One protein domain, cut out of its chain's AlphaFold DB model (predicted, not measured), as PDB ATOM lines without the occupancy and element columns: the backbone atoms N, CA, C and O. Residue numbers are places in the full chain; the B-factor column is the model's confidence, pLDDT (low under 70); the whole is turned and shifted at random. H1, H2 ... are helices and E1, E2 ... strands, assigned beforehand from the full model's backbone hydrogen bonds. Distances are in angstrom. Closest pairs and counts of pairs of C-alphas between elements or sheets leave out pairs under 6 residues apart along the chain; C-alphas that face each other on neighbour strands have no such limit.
ATOM      1  N   GLY A  84     156.636 160.926 143.630       91.06
ATOM      2  CA  GLY A  84     155.201 160.662 143.489       91.06
ATOM      3  C   GLY A  84     154.780 159.227 143.806       91.06
ATOM      4  O   GLY A  84     153.587 158.919 143.859       91.06
ATOM      5  N   VAL A  85     155.742 158.330 144.029       93.12
ATOM      6  CA  VAL A  85     155.472 156.913 144.308       93.12
ATOM      7  C   VAL A  85     154.734 156.739 145.634       93.12
ATOM      8  O   VAL A  85     153.865 155.873 145.724       93.12
ATOM      9  N   SER A  86     155.042 157.560 146.643       92.00
ATOM     10  CA  SER A  86     154.347 157.492 147.937       92.00
ATOM     11  C   SER A  86     152.846 157.715 147.756       92.00
ATOM     12  O   SER A  86     152.047 156.879 148.164       92.00
ATOM     13  N   TYR A  87     152.455 158.746 147.003       92.94
ATOM     14  CA  TYR A  87     151.054 159.003 146.670       92.94
ATOM     15  C   TYR A  87     150.401 157.844 145.911       92.94
ATOM     16  O   TYR A  87     149.255 157.508 146.189       92.94
ATOM     17  N   MET A  88     151.098 157.216 144.957       95.56
ATOM     18  CA  MET A  88     150.561 156.052 144.235       95.56
ATOM     19  C   MET A  88     150.201 154.907 145.195       95.56
ATOM     20  O   MET A  88     149.144 154.288 145.039       95.56
ATOM     21  N   LEU A  89     151.076 154.626 146.161       95.81
ATOM     22  CA  LEU A  89     150.902 153.556 147.144       95.81
ATOM     23  C   LEU A  89     149.793 153.897 148.148       95.81
ATOM     24  O   LEU A  89     148.848 153.123 148.288       95.81
ATOM     25  N   GLU A  90     149.836 155.090 148.736       93.94
ATOM     26  CA  GLU A  90     148.834 155.578 149.696       93.94
ATOM     27  C   GLU A  90     147.430 155.654 149.082       93.94
ATOM     28  O   GLU A  90     146.442 155.232 149.687       93.94
ATOM     29  N   ASN A  91     147.321 156.119 147.831       95.75
ATOM     30  CA  ASN A  91     146.046 156.150 147.117       95.75
ATOM     31  C   ASN A  91     145.488 154.736 146.909       95.75
ATOM     32  O   ASN A  91     144.274 154.536 146.988       95.75
ATOM     33  N   ARG A  92     146.349 153.743 146.636       95.88
ATOM     34  CA  ARG A  92     145.908 152.348 146.507       95.88
ATOM     35  C   ARG A  92     145.379 151.822 147.831       95.88
ATOM     36  O   ARG A  92     144.285 151.260 147.844       95.88
ATOM     37  N   GLU A  93     146.139 151.996 148.904       94.69
ATOM     38  CA  GLU A  93     145.753 151.526 150.231       94.69
ATOM     39  C   GLU A  93     144.432 152.165 150.676       94.69
ATOM     40  O   GLU A  93     143.483 151.457 151.015       94.69
ATOM     41  N   THR A  94     144.322 153.490 150.547       96.31
ATOM     42  CA  THR A  94     143.110 154.246 150.884       96.31
ATOM     43  C   THR A  94     141.894 153.737 150.106       96.31
ATOM     44  O   THR A  94     140.836 153.494 150.684       96.31
ATOM     45  N   MET A  95     142.029 153.504 148.796       96.69
ATOM     46  CA  MET A  95     140.931 152.982 147.974       96.69
ATOM     47  C   MET A  95     140.510 151.563 148.376       96.69
ATOM     48  O   MET A  95     139.320 151.257 148.342       96.69
ATOM     49  N   MET A  96     141.457 150.702 148.760       94.62
ATOM     50  CA  MET A  96     141.152 149.344 149.228       94.62
ATOM     51  C   MET A  96     140.438 149.342 150.582       94.62
ATOM     52  O   MET A  96     139.598 148.477 150.816       94.62
ATOM     53  N   GLN A  97     140.750 150.302 151.456       95.50
ATOM     54  CA  GLN A  97     140.076 150.463 152.745       95.50
ATOM     55  C   GLN A  97     138.662 151.041 152.591       95.50
ATOM     56  O   GLN A  97     137.739 150.578 153.257       95.50
ATOM     57  N   LEU A  98     138.486 152.040 151.717       97.25
ATOM     58  CA  LEU A  98     137.205 152.735 151.540       97.25
ATOM     59  C   LEU A  98     136.205 151.969 150.664       97.25
ATOM     60  O   LEU A  98     135.006 152.058 150.918       97.25
ATOM     61  N   PHE A  99     136.679 151.239 149.648       96.50
ATOM     62  CA  PHE A  99     135.832 150.559 148.655       96.50
ATOM     63  C   PHE A  99     136.279 149.107 148.392       96.50
ATOM     64  O   PHE A  99     136.542 148.738 147.239       96.50
ATOM     65  N   PRO A 100     136.412 148.254 149.424       94.94
ATOM     66  CA  PRO A 100     136.925 146.891 149.269       94.94
ATOM     67  C   PRO A 100     136.117 146.046 148.269       94.94
ATOM     68  O   PRO A 100     136.681 145.219 147.550       94.94
ATOM     69  N   GLU A 101     134.806 146.266 148.164       96.25
ATOM     70  CA  GLU A 101     133.913 145.587 147.225       96.25
ATOM     71  C   GLU A 101     134.273 145.845 145.755       96.25
ATOM     72  O   GLU A 101     134.141 144.942 144.923       96.25
ATOM     73  N   LEU A 102     134.800 147.029 145.422       94.38
ATOM     74  CA  LEU A 102     135.233 147.352 144.061       94.38
ATOM     75  C   LEU A 102     136.404 146.460 143.633       94.38
ATOM     76  O   LEU A 102     136.446 145.981 142.499       94.38
ATOM     77  N   PHE A 103     137.325 146.182 144.557       93.50
ATOM     78  CA  PHE A 103     138.487 145.319 144.323       93.50
ATOM     79  C   PHE A 103     138.129 143.826 144.295       93.50
ATOM     80  O   PHE A 103     138.885 143.026 143.748       93.50
ATOM     81  N   GLN A 104     136.967 143.437 144.830       92.69
ATOM     82  CA  GLN A 104     136.433 142.083 144.650       92.69
ATOM     83  C   GLN A 104     135.822 141.895 143.255       92.69
ATOM     84  O   GLN A 104     135.909 140.809 142.681       92.69
ATOM     85  N   GLN A 105     135.218 142.948 142.698       95.81
ATOM     86  CA  GLN A 105     134.585 142.913 141.377       95.81
ATOM     87  C   GLN A 105     135.592 143.104 140.237       95.81
ATOM     88  O   GLN A 105     135.470 142.477 139.182       95.81
ATOM     89  N   ILE A 106     136.595 143.960 140.437       95.31
ATOM     90  CA  ILE A 106     137.599 144.308 139.430       95.31
ATOM     91  C   ILE A 106     138.955 143.753 139.855       95.31
ATOM     92  O   ILE A 106     139.479 144.086 140.914       95.31
ATOM     93  N   LYS A 107     139.585 142.966 138.976       93.31
ATOM     94  CA  LYS A 107     140.943 142.434 139.181       93.31
ATOM     95  C   LYS A 107     142.008 143.511 138.945       93.31
ATOM     96  O   LYS A 107     142.730 143.483 137.946       93.31
ATOM     97  N   VAL A 108     142.079 144.489 139.843       94.94
ATOM     98  CA  VAL A 108     143.095 145.549 139.816       94.94
ATOM     99  C   VAL A 108     144.471 144.938 140.101       94.94
ATOM    100  O   VAL A 108     144.626 144.138 141.020       94.94
ATOM    101  N   ARG A 109     145.485 145.301 139.307       94.50
ATOM    102  CA  ARG A 109     146.857 144.813 139.515       94.50
ATOM    103  C   ARG A 109     147.496 145.462 140.755       94.50
ATOM    104  O   ARG A 109     147.335 146.677 140.926       94.50
ATOM    105  N   PRO A 110     148.235 144.693 141.575       93.62
ATOM    106  CA  PRO A 110     148.933 145.212 142.750       93.62
ATOM    107  C   PRO A 110     150.041 146.199 142.364       93.62
ATOM    108  O   PRO A 110     150.560 146.154 141.246       93.62
ATOM    109  N   VAL A 111     150.371 147.099 143.288       96.06
ATOM    110  CA  VAL A 111     151.456 148.098 143.155       96.06
ATOM    111  C   VAL A 111     152.352 148.170 144.397       96.06
ATOM    112  O   VAL A 111     153.432 148.748 144.346       96.06
ATOM    113  N   GLU A 112     151.928 147.553 145.497       93.44
ATOM    114  CA  GLU A 112     152.569 147.546 146.812       93.44
ATOM    115  C   GLU A 112     153.980 146.942 146.820       93.44
ATOM    116  O   GLU A 112     154.772 147.241 147.703       93.44
ATOM    117  N   ASN A 113     154.326 146.138 145.811       94.94
ATOM    118  CA  ASN A 113     155.650 145.534 145.676       94.94
ATOM    119  C   ASN A 113     156.712 146.479 145.081       94.94
ATOM    120  O   ASN A 113     157.870 146.076 144.932       94.94
ATOM    121  N   TYR A 114     156.342 147.712 144.714       96.62
ATOM    122  CA  TYR A 114     157.263 148.679 144.115       96.62
ATOM    123  C   TYR A 114     158.534 148.904 144.959       96.62
ATOM    124  O   TYR A 114     159.624 148.786 144.394       96.62
ATOM    125  N   PRO A 115     158.467 149.170 146.282       96.25
ATOM    126  CA  PRO A 115     159.670 149.425 147.078       96.25
ATOM    127  C   PRO A 115     160.638 148.235 147.073       96.25
ATOM    128  O   PRO A 115     161.850 148.409 146.936       96.25
ATOM    129  N   GLN A 116     160.132 147.001 147.139       96.19
ATOM    130  CA  GLN A 116     160.983 145.809 147.124       96.19
ATOM    131  C   GLN A 116     161.628 145.591 145.750       96.19
ATOM    132  O   GLN A 116     162.808 145.243 145.686       96.19
ATOM    133  N   LEU A 117     160.899 145.845 144.656       96.62
ATOM    134  CA  LEU A 117     161.456 145.814 143.299       96.62
ATOM    135  C   LEU A 117     162.528 146.892 143.101       96.62
ATOM    136  O   LEU A 117     163.575 146.617 142.507       96.62
ATOM    137  N   LEU A 118     162.317 148.094 143.642       96.25
ATOM    138  CA  LEU A 118     163.319 149.155 143.624       96.25
ATOM    139  C   LEU A 118     164.579 148.732 144.392       96.25
ATOM    140  O   LEU A 118     165.679 148.809 143.846       96.25
ATOM    141  N   ARG A 119     164.436 148.197 145.610       96.56
ATOM    142  CA  ARG A 119     165.569 147.679 146.394       96.56
ATOM    143  C   ARG A 119     166.347 146.602 145.635       96.56
ATOM    144  O   ARG A 119     167.576 146.630 145.631       96.56
ATOM    145  N   GLN A 120     165.655 145.656 145.001       96.00
ATOM    146  CA  GLN A 120     166.288 144.612 144.187       96.00
ATOM    147  C   GLN A 120     167.049 145.208 142.998       96.00
ATOM    148  O   GLN A 120     168.177 144.799 142.725       96.00
ATOM    149  N   SER A 121     166.465 146.207 142.333       95.19
ATOM    150  CA  SER A 121     167.082 146.881 141.187       95.19
ATOM    151  C   SER A 121     168.344 147.646 141.598       95.19
ATOM    152  O   SER A 121     169.382 147.518 140.952       95.19
ATOM    153  N   LEU A 122     168.301 148.358 142.730       95.44
ATOM    154  CA  LEU A 122     169.462 149.035 143.317       95.44
ATOM    155  C   LEU A 122     170.546 148.040 143.770       95.44
ATOM    156  O   LEU A 122     171.736 148.285 143.587       95.44
ATOM    157  N   ALA A 123     170.159 146.884 144.316       94.94
ATOM    158  CA  ALA A 123     171.108 145.833 144.681       94.94
ATOM    159  C   ALA A 123     171.806 145.221 143.452       94.94
ATOM    160  O   ALA A 123     172.983 144.859 143.526       94.94
ATOM    161  N   ALA A 124     171.099 145.115 142.322       94.06
ATOM    162  CA  ALA A 124     171.623 144.543 141.084       94.06
ATOM    163  C   ALA A 124     172.700 145.418 140.419       94.06
ATOM    164  O   ALA A 124     173.578 144.890 139.736       94.06
ATOM    165  N   VAL A 125     172.692 146.732 140.665       94.00
ATOM    166  CA  VAL A 125     173.694 147.686 140.146       94.00
ATOM    167  C   VAL A 125     174.883 147.887 141.095       94.00
ATOM    168  O   VAL A 125     175.600 148.881 141.030       94.00
ATOM    169  N   ARG A 126     175.143 146.936 141.997       93.25
ATOM    170  CA  ARG A 126     176.326 146.968 142.864       93.25
ATOM    171  C   ARG A 126     177.623 146.969 142.024       93.25
ATOM    172  O   ARG A 126     177.766 146.113 141.146       93.25
ATOM    173  N   PRO A 127     178.615 147.837 142.320       91.31
ATOM    174  CA  PRO A 127     179.915 147.801 141.651       91.31
ATOM    175  C   PRO A 127     180.576 146.418 141.735       91.31
ATOM    176  O   PRO A 127     180.582 145.788 142.795       91.31
ATOM    177  N   GLN A 128     181.192 145.956 140.642       87.56
ATOM    178  CA  GLN A 128     181.868 144.647 140.611       87.56
ATOM    179  C   GLN A 128     183.032 144.552 141.609       87.56
ATOM    180  O   GLN A 128     183.310 143.475 142.129       87.56
ATOM    181  N   SER A 129     183.683 145.681 141.902       89.31
ATOM    182  CA  SER A 129     184.768 145.784 142.882       89.31
ATOM    183  C   SER A 129     184.303 145.633 144.333       89.31
ATOM    184  O   SER A 129     185.123 145.348 145.208       89.31
ATOM    185  N   ALA A 130     183.007 145.804 144.613       88.50
ATOM    186  CA  ALA A 130     182.475 145.639 145.955       88.50
ATOM    187  C   ALA A 130     182.519 144.159 146.372       88.50
ATOM    188  O   ALA A 130     182.262 143.249 145.576       88.50
ATOM    189  N   LYS A 131     182.790 143.894 147.652       88.25
ATOM    190  CA  LYS A 131     182.734 142.550 148.248       88.25
ATOM    191  C   LYS A 131     181.491 142.428 149.128       88.25
ATOM    192  O   LYS A 131     181.124 143.387 149.794       88.25
ATOM    193  N   GLY A 132     180.867 141.252 149.141       88.25
ATOM    194  CA  GLY A 132     179.691 140.979 149.975       88.25
ATOM    195  C   GLY A 132     178.381 141.581 149.455       88.25
ATOM    196  O   GLY A 132     178.309 142.100 148.339       88.25
ATOM    197  N   ALA A 133     177.326 141.462 150.259       87.38
ATOM    198  CA  ALA A 133     176.009 142.005 149.936       87.38
ATOM    199  C   ALA A 133     176.030 143.550 149.928       87.38
ATOM    200  O   ALA A 133     176.739 144.141 150.745       87.38
ATOM    201  N   PRO A 134     175.281 144.215 149.027       92.81
ATOM    202  CA  PRO A 134     175.210 145.670 149.011       92.81
ATOM    203  C   PRO A 134     174.420 146.190 150.217       92.81
ATOM    204  O   PRO A 134     173.328 145.700 150.513       92.81
ATOM    205  N   THR A 135     174.944 147.229 150.862       94.50
ATOM    206  CA  THR A 135     174.175 148.063 151.792       94.50
ATOM    207  C   THR A 135     173.562 149.212 151.002       94.50
ATOM    208  O   THR A 135     174.278 149.939 150.318       94.50
ATOM    209  N   ILE A 136     172.241 149.358 151.079       96.12
ATOM    210  CA  ILE A 136     171.483 150.419 150.405       96.12
ATOM    211  C   ILE A 136     171.006 151.406 151.472       96.12
ATOM    212  O   ILE A 136     170.626 150.987 152.567       96.12
ATOM    213  N   ALA A 137     171.026 152.695 151.145       97.06
ATOM    214  CA  ALA A 137     170.486 153.777 151.961       97.06
ATOM    215  C   ALA A 137     169.835 154.836 151.057       97.06
ATOM    216  O   ALA A 137     170.186 154.948 149.880       97.06
ATOM    217  N   VAL A 138     168.901 155.609 151.610       97.31
ATOM    218  CA  VAL A 138     168.313 156.792 150.971       97.31
ATOM    219  C   VAL A 138     168.991 158.024 151.558       97.31
ATOM    220  O   VAL A 138     168.826 158.314 152.740       97.31
ATOM    221  N   LEU A 139     169.752 158.744 150.734       97.56
ATOM    222  CA  LEU A 139     170.345 160.024 151.112       97.56
ATOM    223  C   LEU A 139     169.309 161.138 150.940       97.56
ATOM    224  O   LEU A 139     168.773 161.320 149.847       97.56
ATOM    225  N   THR A 140     169.051 161.895 152.002       97.19
ATOM    226  CA  THR A 140     168.078 162.991 152.015       97.19
ATOM    227  C   THR A 140     168.739 164.318 152.412       97.19
ATOM    228  O   THR A 140     169.658 164.324 153.228       97.19
ATOM    229  N   PRO A 141     168.279 165.464 151.872       96.06
ATOM    230  CA  PRO A 141     168.680 166.791 152.353       96.06
ATOM    231  C   PRO A 141     168.058 167.172 153.712       96.06
ATOM    232  O   PRO A 141     168.315 168.268 154.203       96.06
ATOM    233  N   GLY A 142     167.220 166.308 154.297       94.94
ATOM    234  CA  GLY A 142     166.625 166.494 155.622       94.94
ATOM    235  C   GLY A 142     165.186 167.018 155.604       94.94
ATOM    236  O   GLY A 142     164.569 167.209 154.551       94.94
ATOM    237  N   SER A 143     164.634 167.239 156.800       94.75
ATOM    238  CA  SER A 143     163.197 167.462 157.046       94.75
ATOM    239  C   SER A 143     162.608 168.738 156.441       94.75
ATOM    240  O   SER A 143     161.390 168.866 156.349       94.75
ATOM    241  N   TYR A 144     163.448 169.693 156.042       93.56
ATOM    242  CA  TYR A 144     163.008 170.948 155.424       93.56
ATOM    243  C   TYR A 144     162.744 170.829 153.916       93.56
ATOM    244  O   TYR A 144     162.299 171.793 153.294       93.56
ATOM    245  N   ASN A 145     163.008 169.669 153.311       92.75
ATOM    246  CA  ASN A 145     162.678 169.411 151.916       92.75
ATOM    247  C   ASN A 145     161.216 168.964 151.767       92.75
ATOM    248  O   ASN A 145     160.737 168.119 152.521       92.75
ATOM    249  N   SER A 146     160.512 169.487 150.761       91.25
ATOM    250  CA  SER A 146     159.095 169.177 150.521       91.25
ATOM    251  C   SER A 146     158.821 167.694 150.240       91.25
ATOM    252  O   SER A 146     157.741 167.210 150.560       91.25
ATOM    253  N   ALA A 147     159.793 166.964 149.688       91.94
ATOM    254  CA  ALA A 147     159.695 165.534 149.411       91.94
ATOM    255  C   ALA A 147     160.220 164.650 150.560       91.94
ATOM    256  O   ALA A 147     160.261 163.430 150.419       91.94
ATOM    257  N   TYR A 148     160.587 165.224 151.717       94.25
ATOM    258  CA  TYR A 148     161.157 164.462 152.836       94.25
ATOM    259  C   TYR A 148     160.265 163.304 153.296       94.25
ATOM    260  O   TYR A 148     160.771 162.219 153.581       94.25
ATOM    261  N   PHE A 149     158.944 163.514 153.319       93.19
ATOM    262  CA  PHE A 149     157.982 162.455 153.630       93.19
ATOM    263  C   PHE A 149     158.168 161.245 152.708       93.19
ATOM    264  O   PHE A 149     158.263 160.121 153.189       93.19
ATOM    265  N   GLU A 150     158.293 161.474 151.400       93.81
ATOM    266  CA  GLU A 150     158.477 160.398 150.430       93.81
ATOM    267  C   GLU A 150     159.832 159.701 150.596       93.81
ATOM    268  O   GLU A 150     159.906 158.478 150.483       93.81
ATOM    269  N   HIS A 151     160.894 160.443 150.923       95.88
ATOM    270  CA  HIS A 151     162.209 159.852 151.192       95.88
ATOM    271  C   HIS A 151     162.152 158.904 152.397       95.88
ATOM    272  O   HIS A 151     162.625 157.770 152.314       95.88
ATOM    273  N   ALA A 152     161.553 159.360 153.501       95.81
ATOM    274  CA  ALA A 152     161.399 158.574 154.719       95.81
ATOM    275  C   ALA A 152     160.489 157.361 154.500       95.81
ATOM    276  O   ALA A 152     160.846 156.249 154.884       95.81
ATOM    277  N   PHE A 153     159.361 157.562 153.816       95.00
ATOM    278  CA  PHE A 153     158.425 156.504 153.457       95.00
ATOM    279  C   PHE A 153     159.096 155.419 152.607       95.00
ATOM    280  O   PHE A 153     159.018 154.236 152.929       95.00
ATOM    281  N   LEU A 154     159.806 155.797 151.539       95.06
ATOM    282  CA  LEU A 154     160.495 154.828 150.686       95.06
ATOM    283  C   LEU A 154     161.625 154.111 151.427       95.06
ATOM    284  O   LEU A 154     161.807 152.913 151.216       95.06
ATOM    285  N   ALA A 155     162.375 154.807 152.285       96.69
ATOM    286  CA  ALA A 155     163.415 154.183 153.095       96.69
ATOM    287  C   ALA A 155     162.834 153.103 154.022       96.69
ATOM    288  O   ALA A 155     163.335 151.975 154.036       96.69
ATOM    289  N   ASP A 156     161.737 153.422 154.712       96.50
ATOM    290  CA  ASP A 156     161.016 152.502 155.592       96.50
ATOM    291  C   ASP A 156     160.457 151.293 154.822       96.50
ATOM    292  O   ASP A 156     160.791 150.149 155.133       96.50
ATOM    293  N   GLN A 157     159.721 151.526 153.729       95.62
ATOM    294  CA  GLN A 157     159.125 150.457 152.915       95.62
ATOM    295  C   GLN A 157     160.165 149.553 152.236       95.62
ATOM    296  O   GLN A 157     159.937 148.356 152.029       95.62
ATOM    297  N   MET A 158     161.329 150.101 151.883       96.44
ATOM    298  CA  MET A 158     162.461 149.310 151.399       96.44
ATOM    299  C   MET A 158     163.209 148.595 152.531       96.44
ATOM    300  O   MET A 158     164.000 147.695 152.240       96.44
ATOM    301  N   GLY A 159     163.024 148.976 153.794       96.56
ATOM    302  CA  GLY A 159     163.809 148.488 154.929       96.56
ATOM    303  C   GLY A 159     165.283 148.894 154.838       96.56
ATOM    304  O   GLY A 159     166.176 148.059 155.034       96.56
ATOM    305  N   VAL A 160     165.554 150.135 154.432       97.56
ATOM    306  CA  VAL A 160     166.902 150.713 154.306       97.56
ATOM    307  C   VAL A 160     167.057 151.929 155.212       97.56
ATOM    308  O   VAL A 160     166.079 152.497 155.686       97.56
ATOM    309  N   GLN A 161     168.298 152.338 155.461       97.38
ATOM    310  CA  GLN A 161     168.565 153.518 156.280       97.38
ATOM    311  C   GLN A 161     168.210 154.798 155.513       97.38
ATOM    312  O   GLN A 161     168.566 154.930 154.340       97.38
ATOM    313  N   LEU A 162     167.549 155.738 156.187       97.94
ATOM    314  CA  LEU A 162     167.449 157.132 155.760       97.94
ATOM    315  C   LEU A 162     168.625 157.887 156.384       97.94
ATOM    316  O   LEU A 162     168.766 157.876 157.604       97.94
ATOM    317  N   VAL A 163     169.473 158.493 155.559       98.06
ATOM    318  CA  VAL A 163     170.719 159.136 156.001       98.06
ATOM    319  C   VAL A 163     170.824 160.553 155.456       98.06
ATOM    320  O   VAL A 163     170.335 160.845 154.364       98.06
ATOM    321  N   GLU A 164     171.494 161.428 156.190       97.56
ATOM    322  CA  GLU A 164     171.901 162.757 155.738       97.56
ATOM    323  C   GLU A 164     173.400 162.779 155.399       97.56
ATOM    324  O   GLU A 164     174.151 161.853 155.707       97.56
ATOM    325  N   GLY A 165     173.868 163.852 154.753       96.25
ATOM    326  CA  GLY A 165     175.261 163.941 154.292       96.25
ATOM    327  C   GLY A 165     176.301 163.768 155.408       96.25
ATOM    328  O   GLY A 165     177.361 163.200 155.171       96.25
ATOM    329  N   GLN A 166     175.985 164.204 156.629       94.94
ATOM    330  CA  GLN A 166     176.866 164.099 157.799       94.94
ATOM    331  C   GLN A 166     177.016 162.673 158.359       94.94
ATOM    332  O   GLN A 166     177.956 162.409 159.112       94.94
ATOM    333  N   ASP A 167     176.113 161.759 157.993       96.38
ATOM    334  CA  ASP A 167     176.137 160.366 158.449       96.38
ATOM    335  C   ASP A 167     177.120 159.511 157.632       96.38
ATOM    336  O   ASP A 167     177.491 158.409 158.043       96.38
ATOM    337  N   LEU A 168     177.562 160.019 156.476       94.25
ATOM    338  CA  LEU A 168     178.479 159.351 155.558       94.25
ATOM    339  C   LEU A 168     179.907 159.889 155.750       94.25
ATOM    340  O   LEU A 168     180.122 161.096 155.851       94.25
ATOM    341  N   ARG A 169     180.889 158.984 155.814       80.44
ATOM    342  CA  ARG A 169     182.319 159.293 155.981       80.44
ATOM    343  C   ARG A 169     183.172 158.511 154.999       80.44
ATOM    344  O   ARG A 169     182.811 157.345 154.726       80.44
TER     345      ARG A 169
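This is residues 84 to 169 of the 169 residues of a protein of Mesorhizobium sp (UniProt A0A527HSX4). A small body, in which helix H4 packs on a pair of short parallel strands, E1 and E2, and H3 meets the end of H4 near Met 158, is drawn out by a long open loop. That loop runs out along H1 from near H4, turns at H2 at the far end and comes back through residues 106 to 113 to H3. The printed part has 86 residues with four named helices and two named strands, in the order H1, H2, H3, E1, H4, E2; the class is mostly helix. The two strands are a parallel sheet, E1 beside E2. The whole is loose, with a radius of gyration of the C-alphas of 16.4 A, and its outline is flat, spanning 51 by 33 by 15 A.

H1, residues 85 to 98, is close to but not clearly touching H2, residues 100 to 105; their closest C-alphas, those of Met 96 and Phe 103, are 6.9 A apart, and their lines are about perpendicular at 89 degrees. H3, residues 114 to 124, is apart from H2 but near H1, with 6 pairs of C-alphas within 10 A. H4, residues 148 to 158, touches H3 about perpendicular at 73 degrees, and their closest C-alphas, those of Pro 115 and Met 158, are 5.1 A apart. H1 touches H4 with residues 85 to 86 alone, about perpendicular at 75 degrees; their closest C-alphas, those of Ser 86 and Glu 150, are 5.6 A apart. E1, residues 137 to 139, and E2, residues 161 to 163, are parallel neighbours at 23 degrees, with N 138 and O 161 at 2.8 A and N 163 and O 138 at 2.9 A, within hydrogen-bond range. The closest C-alphas of H4 and E2 are those of Ala 155 and Leu 162, 5.7 A apart. E1, H4 and E2 form a strand-helix-strand unit, two parallel neighbour strands with a helix between them in the chain, and its crossover is right-handed. In H1, H2, H3 and H4 every O i to N i+4 pair is within hydrogen-bond range.

H1 begins at C-alpha 85, (155.472, 156.913, 144.308), and is 20.1 A long. H2 is 9.1 A long and ends at C-alpha 105, (134.585, 142.913, 141.377). H3 measures 15.2 A, E1 6.3 A and H4 15.3 A. E2 is 6.0 A long and ends at C-alpha 163, (170.719, 159.136, 156.001).

The C-alphas farthest apart are those of Gln 105 and Arg 169, 52.5 A. The link from H3 to E1, 12 residues, is long. Residues 97 to 102, of which 100 to 102 belong to H2, and residues 127 to 132 stand free. The printed part has no cut; its mean pLDDT is 94.5, and no printed residue is under 70.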